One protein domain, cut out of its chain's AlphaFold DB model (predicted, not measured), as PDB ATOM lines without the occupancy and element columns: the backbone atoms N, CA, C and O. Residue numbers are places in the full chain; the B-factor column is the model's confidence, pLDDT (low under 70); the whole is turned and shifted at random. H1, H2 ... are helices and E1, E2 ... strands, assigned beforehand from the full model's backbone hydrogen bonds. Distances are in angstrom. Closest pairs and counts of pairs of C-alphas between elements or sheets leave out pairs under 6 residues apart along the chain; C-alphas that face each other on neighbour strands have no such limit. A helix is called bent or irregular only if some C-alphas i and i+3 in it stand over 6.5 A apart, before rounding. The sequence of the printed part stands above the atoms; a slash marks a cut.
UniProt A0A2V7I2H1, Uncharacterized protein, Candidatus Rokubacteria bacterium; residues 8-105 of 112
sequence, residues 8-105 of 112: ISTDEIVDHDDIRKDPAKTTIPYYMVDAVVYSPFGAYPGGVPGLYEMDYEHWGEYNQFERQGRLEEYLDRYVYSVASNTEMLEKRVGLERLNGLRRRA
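What this domain is: This is residues 8 to 105 of the 112 residues of an uncharacterized protein of Candidatus Rokubacteria bacterium (UniProt A0A2V7I2H1). The model is a loose, elongated shape: four helices, H2 to H5, follow one another round an open arc at one end, and a free-standing arm, residues 14 to 27 with the small helix H1, sticks out at the other. Between them lies a small ribbon of two parallel strands, E1 and E2, and the long unnamed stretch of residues 39 to 55 runs through the middle. The printed part has 98 residues, with five named helices and two named strands in the order E1, H1, E2, H2, H3, H4, H5, and its class is mostly helix. The radius of gyration of the C-alphas is 16.4 A, and the spans are 50 by 30 by 22 A.

How they stand to each other: E1, residues 8 to 10, and E2, residues 35 to 38, are parallel neighbours at 21 degrees; N 10 and O 37 are 2.9 A apart and N 37 and O 8 are 2.8 A apart, both within hydrogen-bond range. With H1, residues 16 to 21, they form a strand-helix-strand unit, two parallel neighbour strands with a helix between them along the chain, and its crossover is right-handed. H1 touches no helix. H2, residues 56 to 67, touches H3, residues 71 to 80, with residues 62 to 65 alone; the closest C-alphas, of Phe 65 and Leu 71, are 5.4 A apart. Their lines stand at a steep tilt of 48 degrees, opposite ways. H3 and H4, residues 85 to 93, only just touch, with 3 pairs of C-alphas within 8 A; the closest, of Tyr 78 and Met 88, are 6.2 A apart, at a steep tilt of 58 degrees, opposite ways. H4 and H5, residues 95 to 104, are close but not clearly touching: the closest C-alphas, of Leu 89 and Leu 95, are 7.9 A apart, and the lines are about perpendicular at 88 degrees. H2 is apart from H4 and from H5. Every O i to N i+4 pair is within hydrogen-bond range in H1, H2, H4 and H5; in H3 it is 5 of 6.

Where its parts are: E1 begins at C-alpha 8, (138.741, 160.039, 160.712), and E2 is 10.0 A long. H2, the longest helix, begins at C-alpha 56, (138.973, 147.358, 140.004), and is 16.1 A long. H3, 12.0 A long, is only just irregular: C-alphas 77 and 80 are 6.7 A apart. H4 is 10.7 A long, and H5, 14.4 A long, ends at C-alpha 104, (129.185, 154.510, 138.702).

The domain as a whole: The two C-alphas farthest apart, of Lys 21 and Gln 68, are 51.0 A apart. The links H1 to E2, 13 residues, and E2 to H2, 17 residues, are long. The printed part has no cut; its mean pLDDT is 95.9, and no printed residue is under 70.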
ATOM      1  N   ILE A   8     139.669 160.327 161.811       96.94
ATOM      2  CA  ILE A   8     138.741 160.039 160.712       96.94
ATOM      3  C   ILE A   8     139.185 160.820 159.481       96.94
ATOM      4  O   ILE A   8     139.295 162.041 159.542       96.94
ATOM      5  N   SER A   9     139.396 160.139 158.358       97.00
ATOM      6  CA  SER A   9     139.457 160.784 157.044       97.00
ATOM      7  C   SER A   9     138.060 160.856 156.431       97.00
ATOM      8  O   SER A   9     137.327 159.869 156.482       97.00
ATOM      9  N   THR A  10     137.705 161.993 155.840       96.06
ATOM     10  CA  THR A  10     136.402 162.205 155.197       96.06
ATOM     11  C   THR A  10     136.548 162.846 153.821       96.06
ATOM     12  O   THR A  10     137.434 163.675 153.601       96.06
ATOM     13  N   ASP A  11     135.640 162.489 152.917       95.38
ATOM     14  CA  ASP A  11     135.489 163.102 151.597       95.38
ATOM     15  C   ASP A  11     134.828 164.482 151.639       95.38
ATOM     16  O   ASP A  11     134.985 165.269 150.706       95.38
ATOM     17  N   GLU A  12     134.092 164.777 152.712       93.94
ATOM     18  CA  GLU A  12     133.310 166.000 152.862       93.94
ATOM     19  C   GLU A  12     133.273 166.466 154.322       93.94
ATOM     20  O   GLU A  12     133.220 165.660 155.255       93.94
ATOM     21  N   ILE A  13     133.303 167.786 154.512       94.94
ATOM     22  CA  ILE A  13     133.031 168.447 155.790       94.94
ATOM     23  C   ILE A  13     131.758 169.268 155.599       94.94
ATOM     24  O   ILE A  13     131.720 170.148 154.741       94.94
ATOM     25  N   VAL A  14     130.741 168.975 156.405       93.69
ATOM     26  CA  VAL A  14     129.438 169.656 156.399       93.69
ATOM     27  C   VAL A  14     129.279 170.538 157.636       93.69
ATOM     28  O   VAL A  14     130.059 170.424 158.588       93.69
ATOM     29  N   ASP A  15     128.271 171.414 157.641       94.44
ATOM     30  CA  ASP A  15     127.979 172.227 158.818       94.44
ATOM     31  C   ASP A  15     127.405 171.369 159.960       94.44
ATOM     32  O   ASP A  15     126.765 170.332 159.756       94.44
ATOM     33  N   HIS A  16     127.612 171.813 161.198       92.12
ATOM     34  CA  HIS A  16     127.064 171.137 162.371       92.12
ATOM     35  C   HIS A  16     125.535 171.085 162.340       92.12
ATOM     36  O   HIS A  16     124.941 170.129 162.844       92.12
ATOM     37  N   ASP A  17     124.892 172.094 161.758       94.62
ATOM     38  CA  ASP A  17     123.443 172.154 161.648       94.62
ATOM     39  C   ASP A  17     122.893 171.089 160.695       94.62
ATOM     40  O   ASP A  17     121.798 170.581 160.935       94.62
ATOM     41  N   ASP A  18     123.659 170.651 159.690       92.75
ATOM     42  CA  ASP A  18     123.262 169.538 158.820       92.75
ATOM     43  C   ASP A  18     123.243 168.209 159.578       92.75
ATOM     44  O   ASP A  18     122.291 167.434 159.463       92.75
ATOM     45  N   ILE A  19     124.237 167.987 160.440       93.19
ATOM     46  CA  ILE A  19     124.294 166.812 161.319       93.19
ATOM     47  C   ILE A  19     123.139 166.835 162.335       93.19
ATOM     48  O   ILE A  19     122.520 165.806 162.608       93.19
ATOM     49  N   ARG A  20     122.805 168.013 162.880       92.06
ATOM     50  CA  ARG A  20     121.717 168.181 163.861       92.06
ATOM     51  C   ARG A  20     120.320 167.945 163.289       92.06
ATOM     52  O   ARG A  20     119.426 167.620 164.068       92.06
ATOM     53  N   LYS A  21     120.114 168.103 161.977       94.81
ATOM     54  CA  LYS A  21     118.817 167.830 161.325       94.81
ATOM     55  C   LYS A  21     118.428 166.353 161.405       94.81
ATOM     56  O   LYS A  21     117.244 166.052 161.527       94.81
ATOM     57  N   ASP A  22     119.402 165.445 161.339       92.50
ATOM     58  CA  ASP A  22     119.175 163.995 161.376       92.50
ATOM     59  C   ASP A  22     120.299 163.271 162.148       92.50
ATOM     60  O   ASP A  22     121.110 162.544 161.567       92.50
ATOM     61  N   PRO A  23     120.383 163.461 163.477       91.56
ATOM     62  CA  PRO A  23     121.509 162.981 164.275       91.56
ATOM     63  C   PRO A  23     121.612 161.450 164.308       91.56
ATOM     64  O   PRO A  23     122.685 160.921 164.598       91.56
ATOM     65  N   ALA A  24     120.532 160.731 163.975       92.38
ATOM     66  CA  ALA A  24     120.513 159.271 163.894       92.38
ATOM     67  C   ALA A  24     121.443 158.718 162.798       92.38
ATOM     68  O   ALA A  24     121.850 157.559 162.875       92.38
ATOM     69  N   LYS A  25     121.825 159.537 161.808       90.94
ATOM     70  CA  LYS A  25     122.819 159.179 160.785       90.94
ATOM     71  C   LYS A  25     124.268 159.295 161.267       90.94
ATOM     72  O   LYS A  25     125.175 158.826 160.582       90.94
ATOM     73  N   THR A  26     124.522 159.902 162.429       92.50
ATOM     74  CA  THR A  26     125.872 159.973 163.004       92.50
ATOM     75  C   THR A  26     126.219 158.647 163.663       92.50
ATOM     76  O   THR A  26     125.730 158.330 164.744       92.50
ATOM     77  N   THR A  27     127.099 157.877 163.029       92.56
ATOM     78  CA  THR A  27     127.519 156.560 163.529       92.56
ATOM     79  C   THR A  27     128.705 156.630 164.492       92.56
ATOM     80  O   THR A  27     128.873 155.732 165.318       92.56
ATOM     81  N   ILE A  28     129.510 157.699 164.425       93.75
ATOM     82  CA  ILE A  28     130.667 157.923 165.300       93.75
ATOM     83  C   ILE A  28     130.479 159.244 166.070       93.75
ATOM     84  O   ILE A  28     130.596 160.320 165.484       93.75
ATOM     85  N   PRO A  29     130.181 159.189 167.379       91.88
ATOM     86  CA  PRO A  29     130.054 160.373 168.230       91.88
ATOM     87  C   PRO A  29     131.328 161.227 168.320       91.88
ATOM     88  O   PRO A  29     132.427 160.703 168.487       91.88
ATOM     89  N   TYR A  30     131.175 162.558 168.306       93.69
ATOM     90  CA  TYR A  30     132.296 163.512 168.248       93.69
ATOM     91  C   TYR A  30     133.310 163.365 169.392       93.69
ATOM     92  O   TYR A  30     134.507 163.508 169.180       93.69
ATOM     93  N   TYR A  31     132.853 163.051 170.608       93.38
ATOM     94  CA  TYR A  31     133.720 162.942 171.788       93.38
ATOM     95  C   TYR A  31     134.630 161.705 171.755       93.38
ATOM     96  O   TYR A  31     135.463 161.526 172.639       93.38
ATOM     97  N   MET A  32     134.446 160.833 170.762       95.69
ATOM     98  CA  MET A  32     135.291 159.673 170.504       95.69
ATOM     99  C   MET A  32     136.394 159.984 169.486       95.69
ATOM    100  O   MET A  32     137.245 159.130 169.270       95.69
ATOM    101  N   VAL A  33     136.355 161.157 168.843       96.94
ATOM    102  CA  VAL A  33     137.211 161.542 167.717       96.94
ATOM    103  C   VAL A  33     138.236 162.575 168.173       96.94
ATOM    104  O   VAL A  33     137.879 163.606 168.736       96.94
ATOM    105  N   ASP A  34     139.513 162.319 167.899       98.19
ATOM    106  CA  ASP A  34     140.608 163.239 168.214       98.19
ATOM    107  C   ASP A  34     140.926 164.186 167.052       98.19
ATOM    108  O   ASP A  34     141.332 165.324 167.278       98.19
ATOM    109  N   ALA A  35     140.774 163.720 165.809       98.00
ATOM    110  CA  ALA A  35     141.017 164.530 164.620       98.00
ATOM    111  C   ALA A  35     140.152 164.095 163.434       98.00
ATOM    112  O   ALA A  35     139.886 162.908 163.229       98.00
ATOM    113  N   VAL A  36     139.774 165.079 162.618       97.25
ATOM    114  CA  VAL A  36     139.109 164.884 161.327       97.25
ATOM    115  C   VAL A  36     140.022 165.431 160.237       97.25
ATOM    116  O   VAL A  36     140.500 166.560 160.332       97.25
ATOM    117  N   VAL A  37     140.279 164.622 159.215       97.62
ATOM    118  CA  VAL A  37     141.137 164.953 158.077       97.62
ATOM    119  C   VAL A  37     140.274 165.021 156.827       97.62
ATOM    120  O   VAL A  37     139.663 164.030 156.429       97.62
ATOM    121  N   TYR A  38     140.247 166.184 156.185       97.44
ATOM    122  CA  TYR A  38     139.662 166.310 154.858       97.44
ATOM    123  C   TYR A  38     140.582 165.638 153.835       97.44
ATOM    124  O   TYR A  38     141.701 166.097 153.609       97.44
ATOM    125  N   SER A  39     140.128 164.530 153.257       96.81
ATOM    126  CA  SER A  39     140.879 163.737 152.283       96.81
ATOM    127  C   SER A  39     139.926 163.194 151.215       96.81
ATOM    128  O   SER A  39     139.495 162.041 151.301       96.81
ATOM    129  N   PRO A  40     139.560 164.019 150.214       95.56
ATOM    130  CA  PRO A  40     138.758 163.575 149.080       95.56
ATOM    131  C   PRO A  40     139.414 162.408 148.347       95.56
ATOM    132  O   PRO A  40     140.617 162.429 148.082       95.56
ATOM    133  N   PHE A  41     138.608 161.410 147.996       96.94
ATOM    134  CA  PHE A  41     139.039 160.114 147.482       96.94
ATOM    135  C   PHE A  41     140.023 159.385 148.410       96.94
ATOM    136  O   PHE A  41     140.850 158.596 147.957       96.94
ATOM    137  N   GLY A  42     139.938 159.616 149.723       96.69
ATOM    138  CA  GLY A  42     140.860 159.043 150.705       96.69
ATOM    139  C   GLY A  42     140.798 157.517 150.812       96.69
ATOM    140  O   GLY A  42     141.766 156.904 151.251       96.69
ATOM    141  N   ALA A  43     139.692 156.895 150.389       96.69
ATOM    142  CA  ALA A  43     139.568 155.436 150.345       96.69
ATOM    143  C   ALA A  43     140.098 154.799 149.049       96.69
ATOM    144  O   ALA A  43     140.105 153.574 148.953       96.69
ATOM    145  N   TYR A  44     140.502 155.592 148.049       97.25
ATOM    146  CA  TYR A  44     141.058 155.078 146.793       97.25
ATOM    147  C   TYR A  44     142.277 154.169 147.062       97.25
ATOM    148  O   TYR A  44     143.094 154.513 147.918       97.25
ATOM    149  N   PRO A  45     142.449 153.022 146.368       96.69
ATOM    150  CA  PRO A  45     141.675 152.502 145.227       96.69
ATOM    151  C   PRO A  45     140.370 151.783 145.607       96.69
ATOM    152  O   PRO A  45     139.654 151.297 144.732       96.69
ATOM    153  N   GLY A  46     140.049 151.696 146.900       96.31
ATOM    154  CA  GLY A  46     138.737 151.286 147.399       96.31
ATOM    155  C   GLY A  46     137.621 152.272 147.029       96.31
ATOM    156  O   GLY A  46     137.861 153.327 146.447       96.31
ATOM    157  N   GLY A  47     136.381 151.906 147.361       94.19
ATOM    158  CA  GLY A  47     135.193 152.737 147.143       94.19
ATOM    159  C   GLY A  47     134.585 153.246 148.448       94.19
ATOM    160  O   GLY A  47     134.796 152.655 149.507       94.19
ATOM    161  N   VAL A  48     133.785 154.308 148.353       94.31
ATOM    162  CA  VAL A  48     132.948 154.810 149.450       94.31
ATOM    163  C   VAL A  48     131.487 154.736 149.007       94.31
ATOM    164  O   VAL A  48     131.122 155.388 148.018       94.31
ATOM    165  N   PRO A  49     130.637 153.948 149.698       90.38
ATOM    166  CA  PRO A  49     129.216 153.860 149.383       90.38
ATOM    167  C   PRO A  49     128.577 155.246 149.289       90.38
ATOM    168  O   PRO A  49     128.804 156.108 150.131       90.38
ATOM    169  N   GLY A  50     127.805 155.483 148.229       88.56
ATOM    170  CA  GLY A  50     127.160 156.777 148.006       88.56
ATOM    171  C   GLY A  50     128.010 157.845 147.312       88.56
ATOM    172  O   GLY A  50     127.440 158.824 146.836       88.56
ATOM    173  N   LEU A  51     129.333 157.665 147.214       92.81
ATOM    174  CA  LEU A  51     130.262 158.686 146.716       92.81
ATOM    175  C   LEU A  51     131.023 158.240 145.462       92.81
ATOM    176  O   LEU A  51     130.981 158.931 144.444       92.81
ATOM    177  N   TYR A  52     131.718 157.102 145.508       95.00
ATOM    178  CA  TYR A  52     132.460 156.559 144.364       95.00
ATOM    179  C   TYR A  52     132.683 155.048 144.490       95.00
ATOM    180  O   TYR A  52     132.840 154.513 145.588       95.00
ATOM    181  N   GLU A  53     132.701 154.352 143.353       95.75
ATOM    182  CA  GLU A  53     133.007 152.919 143.309       95.75
ATOM    183  C   GLU A  53     134.494 152.613 143.516       95.75
ATOM    184  O   GLU A  53     135.358 153.473 143.361       95.75
ATOM    185  N   MET A  54     134.775 151.344 143.817       96.44
ATOM    186  CA  MET A  54     136.125 150.798 143.838       96.44
ATOM    187  C   MET A  54     136.748 150.788 142.436       96.44
ATOM    188  O   MET A  54     136.096 150.474 141.436       96.44
ATOM    189  N   ASP A  55     138.044 151.075 142.374       97.56
ATOM    190  CA  ASP A  55     138.829 151.014 141.151       97.56
ATOM    191  C   ASP A  55     139.394 149.602 140.934       97.56
ATOM    192  O   ASP A  55     140.515 149.271 141.327       97.56
ATOM    193  N   TYR A  56     138.589 148.741 140.307       96.69
ATOM    194  CA  TYR A  56     138.973 147.358 140.004       96.69
ATOM    195  C   TYR A  56     140.206 147.249 139.101       96.69
ATOM    196  O   TYR A  56     140.962 146.286 139.218       96.69
ATOM    197  N   GLU A  57     140.427 148.219 138.214       96.75
ATOM    198  CA  GLU A  57     141.598 148.235 137.340       96.75
ATOM    199  C   GLU A  57     142.876 148.500 138.145       96.75
ATOM    200  O   GLU A  57     143.875 147.809 137.945       96.75
ATOM    201  N   HIS A  58     142.842 149.436 139.105       97.62
ATOM    202  CA  HIS A  58     143.984 149.698 139.994       97.62
ATOM    203  C   HIS A  58     144.269 148.495 140.895       97.62
ATOM    204  O   HIS A  58     145.423 148.103 141.071       97.62
ATOM    205  N   TRP A  59     143.225 147.841 141.414       97.50
ATOM    206  CA  TRP A  59     143.385 146.570 142.129       97.50
ATOM    207  C   TRP A  59     143.986 145.473 141.247       97.50
ATOM    208  O   TRP A  59     144.795 144.678 141.725       97.50
ATOM    209  N   GLY A  60     143.618 145.415 139.966       97.88
ATOM    210  CA  GLY A  60     144.228 144.513 138.991       97.88
ATOM    211  C   GLY A  60     145.733 144.750 138.846       97.88
ATOM    212  O   GLY A  60     146.506 143.792 138.903       97.88
ATOM    213  N   GLU A  61     146.148 146.013 138.737       97.38
ATOM    214  CA  GLU A  61     147.561 146.402 138.681       97.38
ATOM    215  C   GLU A  61     148.308 146.025 139.969       97.38
ATOM    216  O   GLU A  61     149.336 145.350 139.894       97.38
ATOM    217  N   TYR A  62     147.771 146.372 141.146       98.06
ATOM    218  CA  TYR A  62     148.348 145.978 142.440       98.06
ATOM    219  C   TYR A  62     148.575 144.461 142.518       98.06
ATOM    220  O   TYR A  62     149.690 144.005 142.780       98.06
ATOM    221  N   ASN A  63     147.538 143.673 142.210       98.00
ATOM    222  CA  ASN A  63     147.602 142.211 142.255       98.00
ATOM    223  C   ASN A  63     148.645 141.648 141.279       98.00
ATOM    224  O   ASN A  63     149.270 140.623 141.555       98.00
ATOM    225  N   GLN A  64     148.830 142.286 140.120       98.06
ATOM    226  CA  GLN A  64     149.844 141.879 139.156       98.06
ATOM    227  C   GLN A  64     151.259 142.111 139.699       98.06
ATOM    228  O   GLN A  64     152.084 141.199 139.616       98.06
ATOM    229  N   PHE A  65     151.534 143.287 140.270       98.00
ATOM    230  CA  PHE A  65     152.827 143.580 140.894       98.00
ATOM    231  C   PHE A  65     153.121 142.629 142.054       98.00
ATOM    232  O   PHE A  65     154.203 142.045 142.108       98.00
ATOM    233  N   GLU A  66     152.148 142.416 142.941       96.69
ATOM    234  CA  GLU A  66     152.287 141.521 144.091       96.69
ATOM    235  C   GLU A  66     152.599 140.082 143.655       96.69
ATOM    236  O   GLU A  66     153.589 139.501 144.100       96.69
ATOM    237  N   ARG A  67     151.828 139.523 142.709       97.69
ATOM    238  CA  ARG A  67     152.049 138.157 142.190       97.69
ATOM    239  C   ARG A  67     153.406 137.967 141.522       97.69
ATOM    240  O   ARG A  67     153.908 136.848 141.481       97.69
ATOM    241  N   GLN A  68     153.979 139.033 140.974       98.00
ATOM    242  CA  GLN A  68     155.299 139.010 140.345       98.00
ATOM    243  C   GLN A  68     156.440 139.279 141.338       98.00
ATOM    244  O   GLN A  68     157.596 139.293 140.925       98.00
ATOM    245  N   GLY A  69     156.147 139.508 142.625       97.88
ATOM    246  CA  GLY A  69     157.154 139.890 143.619       97.88
ATOM    247  C   GLY A  69     157.716 141.301 143.409       97.88
ATOM    248  O   GLY A  69     158.809 141.602 143.874       97.88
ATOM    249  N   ARG A  70     156.982 142.167 142.701       98.25
ATOM    250  CA  ARG A  70     157.390 143.524 142.298       98.25
ATOM    251  C   ARG A  70     156.659 144.608 143.095       98.25
ATOM    252  O   ARG A  70     156.403 145.698 142.593       98.25
ATOM    253  N   LEU A  71     156.296 144.311 144.342       97.94
ATOM    254  CA  LEU A  71     155.548 145.237 145.199       97.94
ATOM    255  C   LEU A  71     156.303 146.556 145.434       97.94
ATOM    256  O   LEU A  71     155.681 147.612 145.461       97.94
ATOM    257  N   GLU A  72     157.633 146.516 145.529       98.19
ATOM    258  CA  GLU A  72     158.462 147.723 145.666       98.19
ATOM    259  C   GLU A  72     158.274 148.699 144.496       98.19
ATOM    260  O   GLU A  72     158.192 149.902 144.708       98.19
ATOM    261  N   GLU A  73     158.115 148.205 143.264       98.38
ATOM    262  CA  GLU A  73     157.874 149.065 142.096       98.38
ATOM    263  C   GLU A  73     156.491 149.726 142.149       98.38
ATOM    264  O   GLU A  73     156.332 150.888 141.771       98.38
ATOM    265  N   TYR A  74     155.486 149.004 142.654       98.12
ATOM    266  CA  TYR A  74     154.160 149.565 142.906       98.12
ATOM    267  C   TYR A  74     154.225 150.668 143.973       98.12
ATOM    268  O   TYR A  74     153.673 151.753 143.775       98.12
ATOM    269  N   LEU A  75     154.919 150.413 145.086       98.06
ATOM    270  CA  LEU A  75     155.059 151.378 146.173       98.06
ATOM    271  C   LEU A  75     155.870 152.600 145.743       98.06
ATOM    272  O   LEU A  75     155.465 153.719 146.041       98.06
ATOM    273  N   ASP A  76     156.946 152.426 144.978       98.12
ATOM    274  CA  ASP A  76     157.693 153.555 144.423       98.12
ATOM    275  C   ASP A  76     156.790 154.416 143.532       98.12
ATOM    276  O   ASP A  76     156.678 155.629 143.723       98.12
ATOM    277  N   ARG A  77     156.028 153.786 142.631       97.00
ATOM    278  CA  ARG A  77     155.137 154.483 141.696       97.00
ATOM    279  C   ARG A  77     154.001 155.249 142.378       97.00
ATOM    280  O   ARG A  77     153.727 156.382 141.974       97.00
ATOM    281  N   TYR A  78     153.320 154.633 143.340       97.75
ATOM    282  CA  TYR A  78     152.072 155.155 143.908       97.75
ATOM    283  C   TYR A  78     152.222 155.772 145.303       97.75
ATOM    284  O   TYR A  78     151.330 156.504 145.719       97.75
ATOM    285  N   VAL A  79     153.320 155.513 146.020       97.00
ATOM    286  CA  VAL A  79     153.500 155.944 147.419       97.00
ATOM    287  C   VAL A  79     154.769 156.773 147.607       97.00
ATOM    288  O   VAL A  79     154.678 157.906 148.065       97.00
ATOM    289  N   TYR A  80     155.948 156.255 147.259       97.94
ATOM    290  CA  TYR A  80     157.216 156.911 147.614       97.94
ATOM    291  C   TYR A  80     157.611 158.053 146.667       97.94
ATOM    292  O   TYR A  80     158.281 158.992 147.092       97.94
ATOM    293  N   SER A  81     157.177 158.018 145.401       97.69
ATOM    294  CA  SER A  81     157.494 159.057 144.400       97.69
ATOM    295  C   SER A  81     156.549 160.269 144.400       97.69
ATOM    296  O   SER A  81     156.624 161.110 143.500       97.69
ATOM    297  N   VAL A  82     155.644 160.363 145.375       97.69
ATOM    298  CA  VAL A  82     154.616 161.410 145.489       97.69
ATOM    299  C   VAL A  82     154.642 162.005 146.896       97.69
ATOM    300  O   VAL A  82     154.850 161.295 147.874       97.69
ATOM    301  N   ALA A  83     154.436 163.314 147.025       97.12
ATOM    302  CA  ALA A  83     154.492 164.013 148.308       97.12
ATOM    303  C   ALA A  83     153.148 164.019 149.053       97.12
ATOM    304  O   ALA A  83     153.094 164.383 150.228       97.12
ATOM    305  N   SER A  84     152.045 163.649 148.390       96.56
ATOM    306  CA  SER A  84     150.711 163.601 149.000       96.56
ATOM    307  C   SER A  84     149.746 162.674 148.253       96.56
ATOM    308  O   SER A  84     149.960 162.342 147.087       96.56
ATOM    309  N   ASN A  85     148.635 162.310 148.909       94.50
ATOM    310  CA  ASN A  85     147.547 161.561 148.269       94.50
ATOM    311  C   ASN A  85     146.935 162.341 147.094       94.50
ATOM    312  O   ASN A  85     146.665 161.768 146.048       94.50
ATOM    313  N   THR A  86     146.769 163.660 147.230       96.00
ATOM    314  CA  THR A  86     146.281 164.521 146.143       96.00
ATOM    315  C   THR A  86     147.205 164.458 144.932       96.00
ATOM    316  O   THR A  86     146.744 164.222 143.820       96.00
ATOM    317  N   GLU A  87     148.516 164.573 145.147       97.38
ATOM    318  CA  GLU A  87     149.496 164.469 144.067       97.38
ATOM    319  C   GLU A  87     149.492 163.079 143.415       97.38
ATOM    320  O   GLU A  87     149.619 162.971 142.197       97.38
ATOM    321  N   MET A  88     149.314 162.010 144.200       97.88
ATOM    322  CA  MET A  88     149.149 160.650 143.678       97.88
ATOM    323  C   MET A  88     147.940 160.557 142.745       97.88
ATOM    324  O   MET A  88     148.074 160.113 141.601       97.88
ATOM    325  N   LEU A  89     146.780 161.033 143.204       97.69
ATOM    326  CA  LEU A  89     145.541 161.041 142.432       97.69
ATOM    327  C   LEU A  89     145.697 161.853 141.138       97.69
ATOM    328  O   LEU A  89     145.277 161.402 140.073       97.69
ATOM    329  N   GLU A  90     146.348 163.013 141.196       96.81
ATOM    330  CA  GLU A  90     146.587 163.870 140.030       96.81
ATOM    331  C   GLU A  90     147.573 163.252 139.032       96.81
ATOM    332  O   GLU A  90     147.287 163.196 137.835       96.81
ATOM    333  N   LYS A  91     148.731 162.774 139.508       96.75
ATOM    334  CA  LYS A  91     149.816 162.283 138.645       96.75
ATOM    335  C   LYS A  91     149.580 160.880 138.102       96.75
ATOM    336  O   LYS A  91     150.123 160.553 137.045       96.75
ATOM    337  N   ARG A  92     148.881 160.018 138.846       96.38
ATOM    338  CA  ARG A  92     148.795 158.580 138.543       96.38
ATOM    339  C   ARG A  92     147.399 158.115 138.134       96.38
ATOM    340  O   ARG A  92     147.313 157.168 137.359       96.38
ATOM    341  N   VAL A  93     146.338 158.769 138.610       96.50
ATOM    342  CA  VAL A  93     144.947 158.323 138.387       96.50
ATOM    343  C   VAL A  93     144.219 159.216 137.381       96.50
ATOM    344  O   VAL A  93     143.655 158.725 136.405       96.50
ATOM    345  N   GLY A  94     144.262 160.531 137.593       96.69
ATOM    346  CA  GLY A  94     143.650 161.539 136.734       96.69
ATOM    347  C   GLY A  94     142.152 161.768 136.982       96.69
ATOM    348  O   GLY A  94     141.389 160.873 137.352       96.69
ATOM    349  N   LEU A  95     141.705 163.002 136.728       95.75
ATOM    350  CA  LEU A  95     140.332 163.452 137.001       95.75
ATOM    351  C   LEU A  95     139.261 162.682 136.222       95.75
ATOM    352  O   LEU A  95     138.159 162.478 136.732       95.75
ATOM    353  N   GLU A  96     139.546 162.261 134.990       97.25
ATOM    354  CA  GLU A  96     138.578 161.529 134.166       97.25
ATOM    355  C   GLU A  96     138.189 160.196 134.815       97.25
ATOM    356  O   GLU A  96     136.997 159.892 134.949       97.25
ATOM    357  N   ARG A  97     139.191 159.448 135.290       97.12
ATOM    358  CA  ARG A  97     139.016 158.163 135.967       97.12
ATOM    359  C   ARG A  97     138.271 158.327 137.287       97.12
ATOM    360  O   ARG A  97     137.284 157.629 137.515       97.12
ATOM    361  N   LEU A  98     138.661 159.313 138.096       97.12
ATOM    362  CA  LEU A  98     137.987 159.645 139.359       97.12
ATOM    363  C   LEU A  98     136.512 160.019 139.159       97.12
ATOM    364  O   LEU A  98     135.631 159.522 139.860       97.12
ATOM    365  N   ASN A  99     136.213 160.839 138.152       96.50
ATOM    366  CA  ASN A  99     134.833 161.179 137.807       96.50
ATOM    367  C   ASN A  99     134.061 159.971 137.259       96.50
ATOM    368  O   ASN A  99     132.858 159.853 137.491       96.50
ATOM    369  N   GLY A 100     134.736 159.060 136.554       96.75
ATOM    370  CA  GLY A 100     134.175 157.772 136.152       96.75
ATOM    371  C   GLY A 100     133.732 156.933 137.350       96.75
ATOM    372  O   GLY A 100     132.601 156.451 137.355       96.75
ATOM    373  N   LEU A 101     134.575 156.823 138.382       96.44
ATOM    374  CA  LEU A 101     134.268 156.100 139.625       96.44
ATOM    375  C   LEU A 101     133.067 156.710 140.361       96.44
ATOM    376  O   LEU A 101     132.183 155.976 140.802       96.44
ATOM    377  N   ARG A 102     132.986 158.046 140.432       95.06
ATOM    378  CA  ARG A 102     131.823 158.754 141.001       95.06
ATOM    379  C   ARG A 102     130.534 158.470 140.238       95.06
ATOM    380  O   ARG A 102     129.517 158.168 140.847       95.06
ATOM    381  N   ARG A 103     130.560 158.527 138.900       94.25
ATOM    382  CA  ARG A 103     129.359 158.291 138.073       94.25
ATOM    383  C   ARG A 103     128.790 156.883 138.220       94.25
ATOM    384  O   ARG A 103     127.590 156.706 138.030       94.25
ATOM    385  N   ARG A 104     129.634 155.892 138.511       92.69
ATOM    386  CA  ARG A 104     129.185 154.510 138.702       92.69
ATOM    387  C   ARG A 104     128.639 154.234 140.103       92.69
ATOM    388  O   ARG A 104     127.909 153.264 140.268       92.69
ATOM    389  N   ALA A 105     128.915 155.085 141.093       90.25
ATOM    390  CA  ALA A 105     128.325 154.939 142.419       90.25
ATOM    391  C   ALA A 105     126.816 155.224 142.360       90.25
ATOM    392  O   ALA A 105     126.373 156.365 142.262       90.25
TER     393      ALA A 105